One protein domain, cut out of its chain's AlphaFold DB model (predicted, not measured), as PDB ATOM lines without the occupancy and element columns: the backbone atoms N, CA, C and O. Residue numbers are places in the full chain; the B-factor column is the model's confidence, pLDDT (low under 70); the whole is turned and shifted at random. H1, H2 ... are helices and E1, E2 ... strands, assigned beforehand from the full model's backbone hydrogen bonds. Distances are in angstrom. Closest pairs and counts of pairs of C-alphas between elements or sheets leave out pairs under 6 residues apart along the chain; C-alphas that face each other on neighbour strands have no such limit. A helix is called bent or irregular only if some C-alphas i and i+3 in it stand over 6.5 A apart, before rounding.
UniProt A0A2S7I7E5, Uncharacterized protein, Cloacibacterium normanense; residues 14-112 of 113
ATOM      1  N   GLU A  14     158.136 317.270 152.295       82.56
ATOM      2  CA  GLU A  14     158.461 316.914 153.673       82.56
ATOM      3  C   GLU A  14     159.870 317.389 154.046       82.56
ATOM      4  O   GLU A  14     160.753 317.546 153.201       82.56
ATOM      5  N   ARG A  15     160.096 317.631 155.343       86.75
ATOM      6  CA  ARG A  15     161.451 317.864 155.852       86.75
ATOM      7  C   ARG A  15     162.174 316.531 155.969       86.75
ATOM      8  O   ARG A  15     161.687 315.637 156.655       86.75
ATOM      9  N   HIS A  16     163.368 316.458 155.405       88.69
ATOM     10  CA  HIS A  16     164.268 315.325 155.557       88.69
ATOM     11  C   HIS A  16     165.599 315.772 156.153       88.69
ATOM     12  O   HIS A  16     166.062 316.887 155.893       88.69
ATOM     13  N   HIS A  17     166.203 314.919 156.978       95.38
ATOM     14  CA  HIS A  17     167.549 315.154 157.479       95.38
ATOM     15  C   HIS A  17     168.564 314.828 156.381       95.38
ATOM     16  O   HIS A  17     168.617 313.693 155.935       95.38
ATOM     17  N   LEU A  18     169.407 315.779 155.991       95.94
ATOM     18  CA  LEU A  18     170.499 315.543 155.046       95.94
ATOM     19  C   LEU A  18     171.444 314.447 155.536       95.94
ATOM     20  O   LEU A  18     171.867 313.610 154.759       95.94
ATOM     21  N   PHE A  19     171.749 314.413 156.831       97.12
ATOM     22  CA  PHE A  19     172.325 313.234 157.469       97.12
ATOM     23  C   PHE A  19     171.195 312.493 158.187       97.12
ATOM     24  O   PHE A  19     170.754 312.976 159.240       97.12
ATOM     25  N   PRO A  20     170.699 311.354 157.657       96.06
ATOM     26  CA  PRO A  20     169.512 310.713 158.205       96.06
ATOM     27  C   PRO A  20     169.666 310.317 159.667       96.06
ATOM     28  O   PRO A  20     170.698 309.792 160.086       96.06
ATOM     29  N   LYS A  21     168.600 310.523 160.450       95.56
ATOM     30  CA  LYS A  21     168.577 310.252 161.895       95.56
ATOM     31  C   LYS A  21     169.091 308.851 162.240       95.56
ATOM     32  O   LYS A  21     169.923 308.709 163.129       95.56
ATOM     33  N   ALA A  22     168.594 307.817 161.561       95.50
ATOM     34  CA  ALA A  22     168.976 306.439 161.858       95.50
ATOM     35  C   ALA A  22     170.459 306.168 161.550       95.50
ATOM     36  O   ALA A  22     171.125 305.487 162.329       95.50
ATOM     37  N   TRP A  23     171.005 306.763 160.482       96.50
ATOM     38  CA  TRP A  23     172.442 306.718 160.215       96.50
ATOM     39  C   TRP A  23     173.234 307.448 161.307       96.50
ATOM     40  O   TRP A  23     174.181 306.883 161.845       96.50
ATOM     41  N   LEU A  24     172.815 308.652 161.706       97.50
ATOM     42  CA  LEU A  24     173.463 309.427 162.771       97.50
ATOM     43  C   LEU A  24     173.508 308.677 164.108       97.50
ATOM     44  O   LEU A  24     174.559 308.630 164.746       97.50
ATOM     45  N   MET A  25     172.406 308.031 164.500       97.00
ATOM     46  CA  MET A  25     172.344 307.231 165.727       97.00
ATOM     47  C   MET A  25     173.333 306.061 165.700       97.00
ATOM     48  O   MET A  25     174.039 305.841 166.683       97.00
ATOM     49  N   ARG A  26     173.442 305.347 164.569       96.50
ATOM     50  CA  ARG A  26     174.440 304.273 164.391       96.50
ATOM     51  C   ARG A  26     175.881 304.789 164.419       96.50
ATOM     52  O   ARG A  26     176.780 304.038 164.771       96.50
ATOM     53  N   ASN A  27     176.088 306.061 164.087       95.81
ATOM     54  CA  ASN A  27     177.391 306.728 164.061       95.81
ATOM     55  C   ASN A  27     177.664 307.576 165.323       95.81
ATOM     56  O   ASN A  27     178.504 308.475 165.303       95.81
ATOM     57  N   GLY A  28     176.970 307.297 166.433       96.50
ATOM     58  CA  GLY A  28     177.279 307.871 167.749       96.50
ATOM     59  C   GLY A  28     176.665 309.244 168.040       96.50
ATOM     60  O   GLY A  28     176.985 309.842 169.064       96.50
ATOM     61  N   VAL A  29     175.771 309.749 167.186       97.62
ATOM     62  CA  VAL A  29     174.984 310.967 167.444       97.62
ATOM     63  C   VAL A  29     173.592 310.550 167.923       97.62
ATOM     64  O   VAL A  29     172.654 310.400 167.140       97.62
ATOM     65  N   THR A  30     173.474 310.302 169.225       97.12
ATOM     66  CA  THR A  30     172.281 309.694 169.842       97.12
ATOM     67  C   THR A  30     171.300 310.709 170.418       97.12
ATOM     68  O   THR A  30     170.111 310.415 170.540       97.12
ATOM     69  N   GLU A  31     171.772 311.910 170.746       97.62
ATOM     70  CA  GLU A  31     170.962 312.939 171.392       97.62
ATOM     71  C   GLU A  31     170.019 313.629 170.406       97.62
ATOM     72  O   GLU A  31     170.428 314.112 169.347       97.62
ATOM     73  N   GLN A  32     168.745 313.763 170.789       97.06
ATOM     74  CA  GLN A  32     167.722 314.368 169.930       97.06
ATOM     75  C   GLN A  32     168.059 315.785 169.488       97.06
ATOM     76  O   GLN A  32     167.851 316.139 168.327       97.06
ATOM     77  N   ARG A  33     168.607 316.584 170.402       96.88
ATOM     78  CA  ARG A  33     169.048 317.949 170.109       96.88
ATOM     79  C   ARG A  33     170.186 318.003 169.086       96.88
ATOM     80  O   ARG A  33     170.307 319.006 168.390       96.88
ATOM     81  N   ASP A  34     170.993 316.949 168.978       97.06
ATOM     82  CA  ASP A  34     172.173 316.941 168.118       97.06
ATOM     83  C   ASP A  34     171.805 316.553 166.685       97.06
ATOM     84  O   ASP A  34     172.310 317.177 165.759       97.06
ATOM     85  N   TYR A  35     170.887 315.596 166.480       96.38
ATOM     86  CA  TYR A  35     170.445 315.228 165.127       96.38
ATOM     87  C   TYR A  35     169.317 316.122 164.572       96.38
ATOM     88  O   TYR A  35     169.227 316.300 163.353       96.38
ATOM     89  N   ASN A  36     168.476 316.733 165.426       96.62
ATOM     90  CA  ASN A  36     167.411 317.671 165.020       96.62
ATOM     91  C   ASN A  36     167.896 319.126 164.923       96.62
ATOM     92  O   ASN A  36     167.277 320.051 165.449       96.62
ATOM     93  N   GLN A  37     169.006 319.343 164.227       97.12
ATOM     94  CA  GLN A  37     169.524 320.680 163.946       97.12
ATOM     95  C   GLN A  37     168.846 321.260 162.701       97.12
ATOM     96  O   GLN A  37     168.712 320.562 161.699       97.12
ATOM     97  N   ILE A  38     168.479 322.548 162.712       95.31
ATOM     98  CA  ILE A  38     167.906 323.238 161.532       95.31
ATOM     99  C   ILE A  38     168.825 323.080 160.312       95.31
ATOM    100  O   ILE A  38     168.373 322.744 159.221       95.31
ATOM    101  N   ALA A  39     170.135 323.221 160.531       97.00
ATOM    102  CA  ALA A  39     171.163 323.023 159.515       97.00
ATOM    103  C   ALA A  39     171.305 321.566 159.035       97.00
ATOM    104  O   ALA A  39     172.048 321.322 158.094       97.00
ATOM    105  N   ASN A  40     170.600 320.599 159.622       97.81
ATOM    106  CA  ASN A  40     170.531 319.232 159.111       97.81
ATOM    107  C   ASN A  40     169.297 318.989 158.235       97.81
ATOM    108  O   ASN A  40     169.172 317.903 157.699       97.81
ATOM    109  N   PHE A  41     168.377 319.940 158.062       95.56
ATOM    110  CA  PHE A  41     167.172 319.700 157.264       95.56
ATOM    111  C   PHE A  41     167.289 320.206 155.820       95.56
ATOM    112  O   PHE A  41     168.005 321.168 155.521       95.56
ATOM    113  N   ALA A  42     166.539 319.559 154.932       91.12
ATOM    114  CA  ALA A  42     166.178 320.019 153.597       91.12
ATOM    115  C   ALA A  42     164.695 319.707 153.334       91.12
ATOM    116  O   ALA A  42     164.118 318.835 153.988       91.12
ATOM    117  N   LEU A  43     164.074 320.435 152.406       86.31
ATOM    118  CA  LEU A  43     162.752 320.085 151.886       86.31
ATOM    119  C   LEU A  43     162.944 319.122 150.718       86.31
ATOM    120  O   LEU A  43     163.712 319.421 149.807       86.31
ATOM    121  N   VAL A  44     162.262 317.985 150.763       80.75
ATOM    122  CA  VAL A  44     162.291 316.963 149.712       80.75
ATOM    123  C   VAL A  44     160.874 316.496 149.416       80.75
ATOM    124  O   VAL A  44     159.975 316.653 150.244       80.75
ATOM    125  N   GLU A  45     160.665 315.909 148.245       80.06
ATOM    126  CA  GLU A  45     159.391 315.268 147.934       80.06
ATOM    127  C   GLU A  45     159.174 314.021 148.799       80.06
ATOM    128  O   GLU A  45     160.123 313.340 149.196       80.06
ATOM    129  N   TRP A  46     157.913 313.695 149.084       66.25
ATOM    130  CA  TRP A  46     157.560 312.526 149.898       66.25
ATOM    131  C   TRP A  46     158.136 311.203 149.350       66.25
ATOM    132  O   TRP A  46     158.612 310.357 150.111       66.25
ATOM    133  N   SER A  47     158.113 311.027 148.027       70.88
ATOM    134  CA  SER A  47     158.688 309.870 147.323       70.88
ATOM    135  C   SER A  47     160.193 309.750 147.565       70.88
ATOM    136  O   SER A  47     160.697 308.667 147.875       70.88
ATOM    137  N   ASP A  48     160.900 310.873 147.476       77.25
ATOM    138  CA  ASP A  48     162.339 310.947 147.687       77.25
ATOM    139  C   ASP A  48     162.698 310.701 149.157       77.25
ATOM    140  O   ASP A  48     163.631 309.949 149.435       77.25
ATOM    141  N   ASN A  49     161.907 311.231 150.098       76.88
ATOM    142  CA  ASN A  49     162.073 310.971 151.530       76.88
ATOM    143  C   ASN A  49     162.075 309.461 151.842       76.88
ATOM    144  O   ASN A  49     162.943 308.966 152.565       76.88
ATOM    145  N   ILE A  50     161.138 308.708 151.253       72.94
ATOM    146  CA  ILE A  50     161.062 307.248 151.425       72.94
ATOM    147  C   ILE A  50     162.264 306.539 150.804       72.94
ATOM    148  O   ILE A  50     162.810 305.615 151.405       72.94
ATOM    149  N   ALA A  51     162.677 306.948 149.606       79.38
ATOM    150  CA  ALA A  51     163.765 306.294 148.886       79.38
ATOM    151  C   ALA A  51     165.143 306.509 149.548       79.38
ATOM    152  O   ALA A  51     165.994 305.604 149.499       79.38
ATOM    153  N   ILE A  52     165.359 307.669 150.185       83.31
ATOM    154  CA  ILE A  52     166.573 307.963 150.960       83.31
ATOM    155  C   ILE A  52     166.609 307.123 152.246       83.31
ATOM    156  O   ILE A  52     167.622 306.471 152.514       83.31
ATOM    157  N   SER A  53     165.503 307.071 152.999       86.69
ATOM    158  CA  SER A  53     165.385 306.300 154.247       86.69
ATOM    159  C   SER A  53     166.503 306.634 155.253       86.69
ATOM    160  O   SER A  53     166.532 307.726 155.817       86.69
ATOM    161  N   ASP A  54     167.426 305.703 155.495       89.38
ATOM    162  CA  ASP A  54     168.521 305.779 156.460       89.38
ATOM    163  C   ASP A  54     169.900 305.637 155.799       89.38
ATOM    164  O   ASP A  54     170.890 305.336 156.474       89.38
ATOM    165  N   LYS A  55     169.959 305.829 154.477       92.19
ATOM    166  CA  LYS A  55     171.203 305.801 153.706       92.19
ATOM    167  C   LYS A  55     172.042 307.026 154.027       92.19
ATOM    168  O   LYS A  55     171.536 308.121 154.226       92.19
ATOM    169  N   GLU A  56     173.348 306.855 154.035       94.19
ATOM    170  CA  GLU A  56     174.261 307.972 154.243       94.19
ATOM    171  C   GLU A  56     174.330 308.908 153.027       94.19
ATOM    172  O   GLU A  56     174.123 308.443 151.899       94.19
ATOM    173  N   PRO A  57     174.665 310.198 153.230       94.38
ATOM    174  CA  PRO A  57     174.749 311.196 152.164       94.38
ATOM    175  C   PRO A  57     175.473 310.732 150.905       94.38
ATOM    176  O   PRO A  57     174.916 310.821 149.815       94.38
ATOM    177  N   LYS A  58     176.679 310.169 151.046       95.62
ATOM    178  CA  LYS A  58     177.502 309.733 149.908       95.62
ATOM    179  C   LYS A  58     176.875 308.612 149.074       95.62
ATOM    180  O   LYS A  58     177.239 308.432 147.920       95.62
ATOM    181  N   VAL A  59     175.931 307.860 149.645       94.44
ATOM    182  CA  VAL A  59     175.225 306.783 148.939       94.44
ATOM    183  C   VAL A  59     174.023 307.330 148.188       94.44
ATOM    184  O   VAL A  59     173.809 306.969 147.034       94.44
ATOM    185  N   TYR A  60     173.209 308.169 148.832       93.75
ATOM    186  CA  TYR A  60     171.973 308.616 148.202       93.75
ATOM    187  C   TYR A  60     172.201 309.809 147.269       93.75
ATOM    188  O   TYR A  60     171.608 309.838 146.195       93.75
ATOM    189  N   LEU A  61     173.060 310.770 147.631       93.12
ATOM    190  CA  LEU A  61     173.192 312.046 146.920       93.12
ATOM    191  C   LEU A  61     173.523 311.882 145.425       93.12
ATOM    192  O   LEU A  61     172.801 312.481 144.624       93.12
ATOM    193  N   PRO A  62     174.484 311.026 145.005       93.69
ATOM    194  CA  PRO A  62     174.817 310.875 143.586       93.69
ATOM    195  C   PRO A  62     173.650 310.389 142.717       93.69
ATOM    196  O   PRO A  62     173.620 310.656 141.521       93.69
ATOM    197  N   ILE A  63     172.676 309.678 143.299       92.12
ATOM    198  CA  ILE A  63     171.480 309.203 142.584       92.12
ATOM    199  C   ILE A  63     170.565 310.385 142.235       92.12
ATOM    200  O   ILE A  63     169.968 310.419 141.161       92.12
ATOM    201  N   TYR A  64     170.456 311.367 143.131       88.06
ATOM    202  CA  TYR A  64     169.609 312.545 142.934       88.06
ATOM    203  C   TYR A  64     170.291 313.613 142.091       88.06
ATOM    204  O   TYR A  64     169.619 314.283 141.312       88.06
ATOM    205  N   GLU A  65     171.613 313.752 142.206       92.25
ATOM    206  CA  GLU A  65     172.369 314.710 141.398       92.25
ATOM    207  C   GLU A  65     172.253 314.422 139.893       92.25
ATOM    208  O   GLU A  65     172.232 315.358 139.103       92.25
ATOM    209  N   GLN A  66     172.035 313.161 139.494       93.62
ATOM    210  CA  GLN A  66     171.780 312.767 138.096       93.62
ATOM    211  C   GLN A  66     170.526 313.407 137.475       93.62
ATOM    212  O   GLN A  66     170.372 313.378 136.256       93.62
ATOM    213  N   ARG A  67     169.615 313.965 138.284       93.06
ATOM    214  CA  ARG A  67     168.384 314.614 137.800       93.06
ATOM    215  C   ARG A  67     168.608 316.039 137.287       93.06
ATOM    216  O   ARG A  67     167.684 316.615 136.723       93.06
ATOM    217  N   PHE A  68     169.791 316.608 137.507       94.00
ATOM    218  CA  PHE A  68     170.077 318.021 137.280       94.00
ATOM    219  C   PHE A  68     171.375 318.196 136.490       94.00
ATOM    220  O   PHE A  68     172.302 317.394 136.588       94.00
ATOM    221  N   SER A  69     171.467 319.281 135.728       96.94
ATOM    222  CA  SER A  69     172.723 319.720 135.118       96.94
ATOM    223  C   SER A  69     173.700 320.268 136.164       96.94
ATOM    224  O   SER A  69     173.310 320.694 137.254       96.94
ATOM    225  N   GLU A  70     174.989 320.341 135.820       94.56
ATOM    226  CA  GLU A  70     176.014 320.904 136.711       94.56
ATOM    227  C   GLU A  70     175.705 322.347 137.139       94.56
ATOM    228  O   GLU A  70     175.908 322.711 138.300       94.56
ATOM    229  N   GLU A  71     175.168 323.167 136.230       96.25
ATOM    230  CA  GLU A  71     174.814 324.559 136.523       96.25
ATOM    231  C   GLU A  71     173.598 324.666 137.456       96.25
ATOM    232  O   GLU A  71     173.564 325.531 138.337       96.25
ATOM    233  N   GLU A  72     172.609 323.779 137.308       95.69
ATOM    234  CA  GLU A  72     171.483 323.683 138.244       95.69
ATOM    235  C   GLU A  72     171.964 323.249 139.625       95.69
ATOM    236  O   GLU A  72     171.651 323.915 140.614       95.69
ATOM    237  N   LEU A  73     172.803 322.213 139.701       94.56
ATOM    238  CA  LEU A  73     173.392 321.747 140.955       94.56
ATOM    239  C   LEU A  73     174.212 322.837 141.644       94.56
ATOM    240  O   LEU A  73     174.095 323.030 142.856       94.56
ATOM    241  N   ARG A  74     175.012 323.597 140.888       94.06
ATOM    242  CA  ARG A  74     175.793 324.721 141.417       94.06
ATOM    243  C   ARG A  74     174.886 325.780 142.048       94.06
ATOM    244  O   ARG A  74     175.145 326.220 143.169       94.06
ATOM    245  N   LYS A  75     173.806 326.167 141.360       94.06
ATOM    246  CA  LYS A  75     172.811 327.117 141.881       94.06
ATOM    247  C   LYS A  75     172.090 326.564 143.107       94.06
ATOM    248  O   LYS A  75     171.979 327.272 144.104       94.06
ATOM    249  N   MET A  76     171.629 325.316 143.052       93.12
ATOM    250  CA  MET A  76     170.938 324.658 144.162       93.12
ATOM    251  C   MET A  76     171.822 324.602 145.405       93.12
ATOM    252  O   MET A  76     171.387 325.019 146.476       93.12
ATOM    253  N   ARG A  77     173.079 324.160 145.278       94.50
ATOM    254  CA  ARG A  77     174.016 324.106 146.408       94.50
ATOM    255  C   ARG A  77     174.210 325.474 147.052       94.50
ATOM    256  O   ARG A  77     174.133 325.567 148.275       94.50
ATOM    257  N   PHE A  78     174.365 326.531 146.251       94.06
ATOM    258  CA  PHE A  78     174.454 327.895 146.774       94.06
ATOM    259  C   PHE A  78     173.185 328.295 147.539       94.06
ATOM    260  O   PHE A  78     173.266 328.623 148.719       94.06
ATOM    261  N   TRP A  79     172.008 328.220 146.913       93.69
ATOM    262  CA  TRP A  79     170.754 328.677 147.529       93.69
ATOM    263  C   TRP A  79     170.322 327.849 148.744       93.69
ATOM    264  O   TRP A  79     169.677 328.375 149.648       93.69
ATOM    265  N   HIS A  80     170.712 326.575 148.805       94.69
ATOM    266  CA  HIS A  80     170.468 325.697 149.952       94.69
ATOM    267  C   HIS A  80     171.601 325.695 150.988       94.69
ATOM    268  O   HIS A  80     171.552 324.902 151.942       94.69
ATOM    269  N   ALA A  81     172.589 326.584 150.820       97.25
ATOM    270  CA  ALA A  81     173.745 326.731 151.697       97.25
ATOM    271  C   ALA A  81     174.469 325.397 151.954       97.25
ATOM    272  O   ALA A  81     174.835 325.080 153.086       97.25
ATOM    273  N   LEU A  82     174.608 324.569 150.919       96.94
ATOM    274  CA  LEU A  82     175.286 323.283 151.011       96.94
ATOM    275  C   LEU A  82     176.787 323.481 150.769       96.94
ATOM    276  O   LEU A  82     177.153 323.978 149.701       96.94
ATOM    277  N   PRO A  83     177.652 323.094 151.726       97.00
ATOM    278  CA  PRO A  83     179.091 323.071 151.501       97.00
ATOM    279  C   PRO A  83     179.449 322.163 150.322       97.00
ATOM    280  O   PRO A  83     178.750 321.191 150.026       97.00
ATOM    281  N   GLU A  84     180.556 322.453 149.651       94.62
ATOM    282  CA  GLU A  84     181.092 321.540 148.647       94.62
ATOM    283  C   GLU A  84     181.536 320.226 149.307       94.62
ATOM    284  O   GLU A  84     182.087 320.233 150.408       94.62
ATOM    285  N   ASN A  85     181.265 319.093 148.653       95.12
ATOM    286  CA  ASN A  85     181.569 317.751 149.162       95.12
ATOM    287  C   ASN A  85     181.013 317.454 150.568       95.12
ATOM    288  O   ASN A  85     181.562 316.634 151.307       95.12
ATOM    289  N   TRP A  86     179.909 318.104 150.949       96.88
ATOM    290  CA  TRP A  86     179.305 317.960 152.274       96.88
ATOM    291  C   TRP A  86     178.948 316.514 152.636       96.88
ATOM    292  O   TRP A  86     178.952 316.159 153.813       96.88
ATOM    293  N   GLN A  87     178.674 315.673 151.639       95.88
ATOM    294  CA  GLN A  87     178.355 314.261 151.806       95.88
ATOM    295  C   GLN A  87     179.508 313.424 152.383       95.88
ATOM    296  O   GLN A  87     179.256 312.356 152.939       95.88
ATOM    297  N   GLU A  88     180.745 313.916 152.279       96.75
ATOM    298  CA  GLU A  88     181.954 313.294 152.838       96.75
ATOM    299  C   GLU A  88     182.375 313.923 154.179       96.75
ATOM    300  O   GLU A  88     183.305 313.455 154.841       96.75
ATOM    301  N   MET A  89     181.718 315.008 154.601       97.69
ATOM    302  CA  MET A  89     182.085 315.717 155.823       97.69
ATOM    303  C   MET A  89     181.670 314.943 157.074       97.69
ATOM    304  O   MET A  89     180.609 314.316 157.146       97.69
ATOM    305  N   LYS A  90     182.454 315.099 158.147       97.06
ATOM    306  CA  LYS A  90     181.979 314.753 159.488       97.06
ATOM    307  C   LYS A  90     180.775 315.630 159.826       97.06
ATOM    308  O   LYS A  90     180.800 316.842 159.620       97.06
ATOM    309  N   TYR A  91     179.759 315.030 160.438       98.06
ATOM    310  CA  TYR A  91     178.494 315.706 160.734       98.06
ATOM    311  C   TYR A  91     178.653 317.037 161.494       98.06
ATOM    312  O   TYR A  91     177.990 318.024 161.182       98.06
ATOM    313  N   LYS A  92     179.565 317.098 162.474       97.56
ATOM    314  CA  LYS A  92     179.817 318.324 163.253       97.56
ATOM    315  C   LYS A  92     180.415 319.448 162.405       97.56
ATOM    316  O   LYS A  92     179.978 320.591 162.529       97.56
ATOM    317  N   ASP A  93     181.361 319.111 161.534       98.25
ATOM    318  CA  ASP A  93     182.025 320.069 160.646       98.25
ATOM    319  C   ASP A  93     181.033 320.585 159.598       98.25
ATOM    320  O   ASP A  93     180.949 321.788 159.352       98.25
ATOM    321  N   PHE A  94     180.189 319.690 159.073       98.44
ATOM    322  CA  PHE A  94     179.077 320.046 158.195       98.44
ATOM    323  C   PHE A  94     178.130 321.064 158.841       98.44
ATOM    324  O   PHE A  94     177.810 322.083 158.231       98.44
ATOM    325  N   LEU A  95     177.688 320.828 160.082       98.44
ATOM    326  CA  LEU A  95     176.781 321.746 160.777       98.44
ATOM    327  C   LEU A  95     177.403 323.128 160.997       98.44
ATOM    328  O   LEU A  95     176.697 324.137 160.940       98.44
ATOM    329  N   LEU A  96     178.701 323.188 161.309       98.31
ATOM    330  CA  LEU A  96     179.412 324.452 161.478       98.31
ATOM    331  C   LEU A  96     179.436 325.233 160.161       98.31
ATOM    332  O   LEU A  96     178.979 326.377 160.123       98.31
ATOM    333  N   GLU A  97     179.889 324.591 159.087       98.38
ATOM    334  CA  GLU A  97     180.056 325.254 157.797       98.38
ATOM    335  C   GLU A  97     178.713 325.627 157.161       98.38
ATOM    336  O   GLU A  97     178.525 326.755 156.708       98.38
ATOM    337  N   ARG A  98     177.715 324.739 157.221       98.19
ATOM    338  CA  ARG A  98     176.379 325.030 156.692       98.19
ATOM    339  C   ARG A  98     175.726 326.221 157.392       98.19
ATOM    340  O   ARG A  98     175.095 327.035 156.729       98.19
ATOM    341  N   ARG A  99     175.895 326.384 158.711       98.31
ATOM    342  CA  ARG A  99     175.374 327.568 159.429       98.31
ATOM    343  C   ARG A  99     176.020 328.865 158.948       98.31
ATOM    344  O   ARG A  99     175.312 329.856 158.777       98.31
ATOM    345  N   ARG A 100     177.329 328.846 158.693       98.25
ATOM    346  CA  ARG A 100     178.050 329.984 158.112       98.25
ATOM    347  C   ARG A 100     177.510 330.317 156.718       98.25
ATOM    348  O   ARG A 100     177.187 331.467 156.451       98.25
ATOM    349  N   LEU A 101     177.335 329.310 155.861       98.06
ATOM    350  CA  LEU A 101     176.796 329.494 154.511       98.06
ATOM    351  C   LEU A 101     175.341 329.978 154.509       98.06
ATOM    352  O   LEU A 101     174.987 330.809 153.681       98.06
ATOM    353  N   ILE A 102     174.504 329.527 155.451       97.38
ATOM    354  CA  ILE A 102     173.132 330.037 155.603       97.38
ATOM    355  C   ILE A 102     173.159 331.549 155.851       97.38
ATOM    356  O   ILE A 102     172.389 332.278 155.227       97.38
ATOM    357  N   ALA A 103     174.060 332.034 156.713       96.75
ATOM    358  CA  ALA A 103     174.209 333.467 156.962       96.75
ATOM    359  C   ALA A 103     174.620 334.235 155.690       96.75
ATOM    360  O   ALA A 103     174.048 335.287 155.402       96.75
ATOM    361  N   GLU A 104     175.540 333.690 154.887       96.06
ATOM    362  CA  GLU A 104     175.944 334.294 153.607       96.06
ATOM    363  C   GLU A 104     174.811 334.317 152.572       96.06
ATOM    364  O   GLU A 104     174.642 335.313 151.863       96.06
ATOM    365  N   VAL A 105     173.988 333.266 152.504       95.75
ATOM    366  CA  VAL A 105     172.804 333.234 151.629       95.75
ATOM    367  C   VAL A 105     171.786 334.286 152.063       95.75
ATOM    368  O   VAL A 105     171.304 335.044 151.222       95.75
ATOM    369  N   VAL A 106     171.495 334.388 153.365       95.38
ATOM    370  CA  VAL A 106     170.573 335.404 153.905       95.38
ATOM    371  C   VAL A 106     171.079 336.814 153.605       95.38
ATOM    372  O   VAL A 106     170.310 337.651 153.134       95.38
ATOM    373  N   LYS A 107     172.374 337.072 153.804       95.06
ATOM    374  CA  LYS A 107     173.006 338.354 153.466       95.06
ATOM    375  C   LYS A 107     172.896 338.662 151.972       95.06
ATOM    376  O   LYS A 107     172.506 339.767 151.608       95.06
ATOM    377  N   SER A 108     173.188 337.684 151.115       92.25
ATOM    378  CA  SER A 108     173.100 337.835 149.656       92.25
ATOM    379  C   SER A 108     171.669 338.108 149.188       92.25
ATOM    380  O   SER A 108     171.466 338.867 148.244       92.25
ATOM    381  N   ALA A 109     170.674 337.491 149.831       91.75
ATOM    382  CA  ALA A 109     169.265 337.754 149.560       91.75
ATOM    383  C   ALA A 109     168.862 339.164 150.015       91.75
ATOM    384  O   ALA A 109     168.202 339.874 149.264       91.75
ATOM    385  N   TYR A 110     169.311 339.592 151.200       93.62
ATOM    386  CA  TYR A 110     169.043 340.931 151.730       93.62
ATOM    387  C   TYR A 110     169.625 342.044 150.850       93.62
ATOM    388  O   TYR A 110     168.963 343.041 150.618       93.62
ATOM    389  N   GLN A 111     170.833 341.864 150.307       93.81
ATOM    390  CA  GLN A 111     171.482 342.846 149.423       93.81
ATOM    391  C   GLN A 111     170.806 343.018 148.051       93.81
ATOM    392  O   GLN A 111     171.185 343.910 147.297       93.81
ATOM    393  N   LYS A 112     169.864 342.138 147.695       87.75
ATOM    394  CA  LYS A 112     169.089 342.213 146.447       87.75
ATOM    395  C   LYS A 112     167.728 342.897 146.623       87.75
ATOM    396  O   LYS A 112     167.031 343.061 145.623       87.75
TER     397      LYS A 112
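This is residues 14 to 112 of the 113 residues of an uncharacterized protein of Cloacibacterium normanense (UniProt A0A2S7I7E5). Six helices, no two of them touching, make a loosely knit body, with a small ribbon of two antiparallel strands, E1 and E2, on one side of it and the short helix H3 beside that ribbon. The long helix H6 makes one side, H1 to H5 are short, and residues 80 to 90 run back from H5 to the beginning of H6. The 99 printed residues hold, in order, E1 H1 H2 E2 H3 H4 H5 H6, mostly helix, with E1 and E2 antiparallel. The whole is compact, with a radius of gyration of the C-alphas of 13.6 A and spans of 41 by 29 by 24 A.

E1, residues 14 to 17, begins at C-alpha 14 (158.461, 316.914, 153.673). H1 is residues 21 to 26, H2 32 to 35, E2 41 to 45, 12.9 A long, and H3 46 to 52. H4, residues 57 to 65, 11.6 A, is only just irregular: C-alphas 59 and 62 are 6.8 A apart. H5, residues 70 to 79, spans 14.3 A, and H6, residues 91 to 110, 28.4 A, ending at C-alpha 110 (169.043, 340.931, 151.730).

E1 and E2 are antiparallel at 135 degrees, with N 14 and O 44 2.8 A apart, within hydrogen-bond range. The closest C-alphas of E1 and H3, Glu 14 and Trp 46, are 5.9 A apart. Close but not clearly touching are H1 and H2 (Lys 21 and Tyr 35, closest C-alphas, 6.2 A), H3 and H4 (Ile 52 and Tyr 60, 6.1 A), H4 and H5 (Glu 65 and Leu 73, 7.1 A), and H5 and H6 (Trp 79 and Val 105, 6.5 A). H5 and H6 are about perpendicular, at 86 degrees. H4 and H6 are apart. Every O i to N i+4 pair is within range in H1, H3, H5 and H6; H4 has 2 of 5, and 3 of 6 O i to N i+3 pairs; H2 is too short for an i+4 pair.

The C-alphas farthest apart, Arg 26 and Lys 112, are 42.3 A apart. The printed part has no cut, and its one long link is H5 to H6. Mean pLDDT of the printed part is 93.3; residue 46 is under 70.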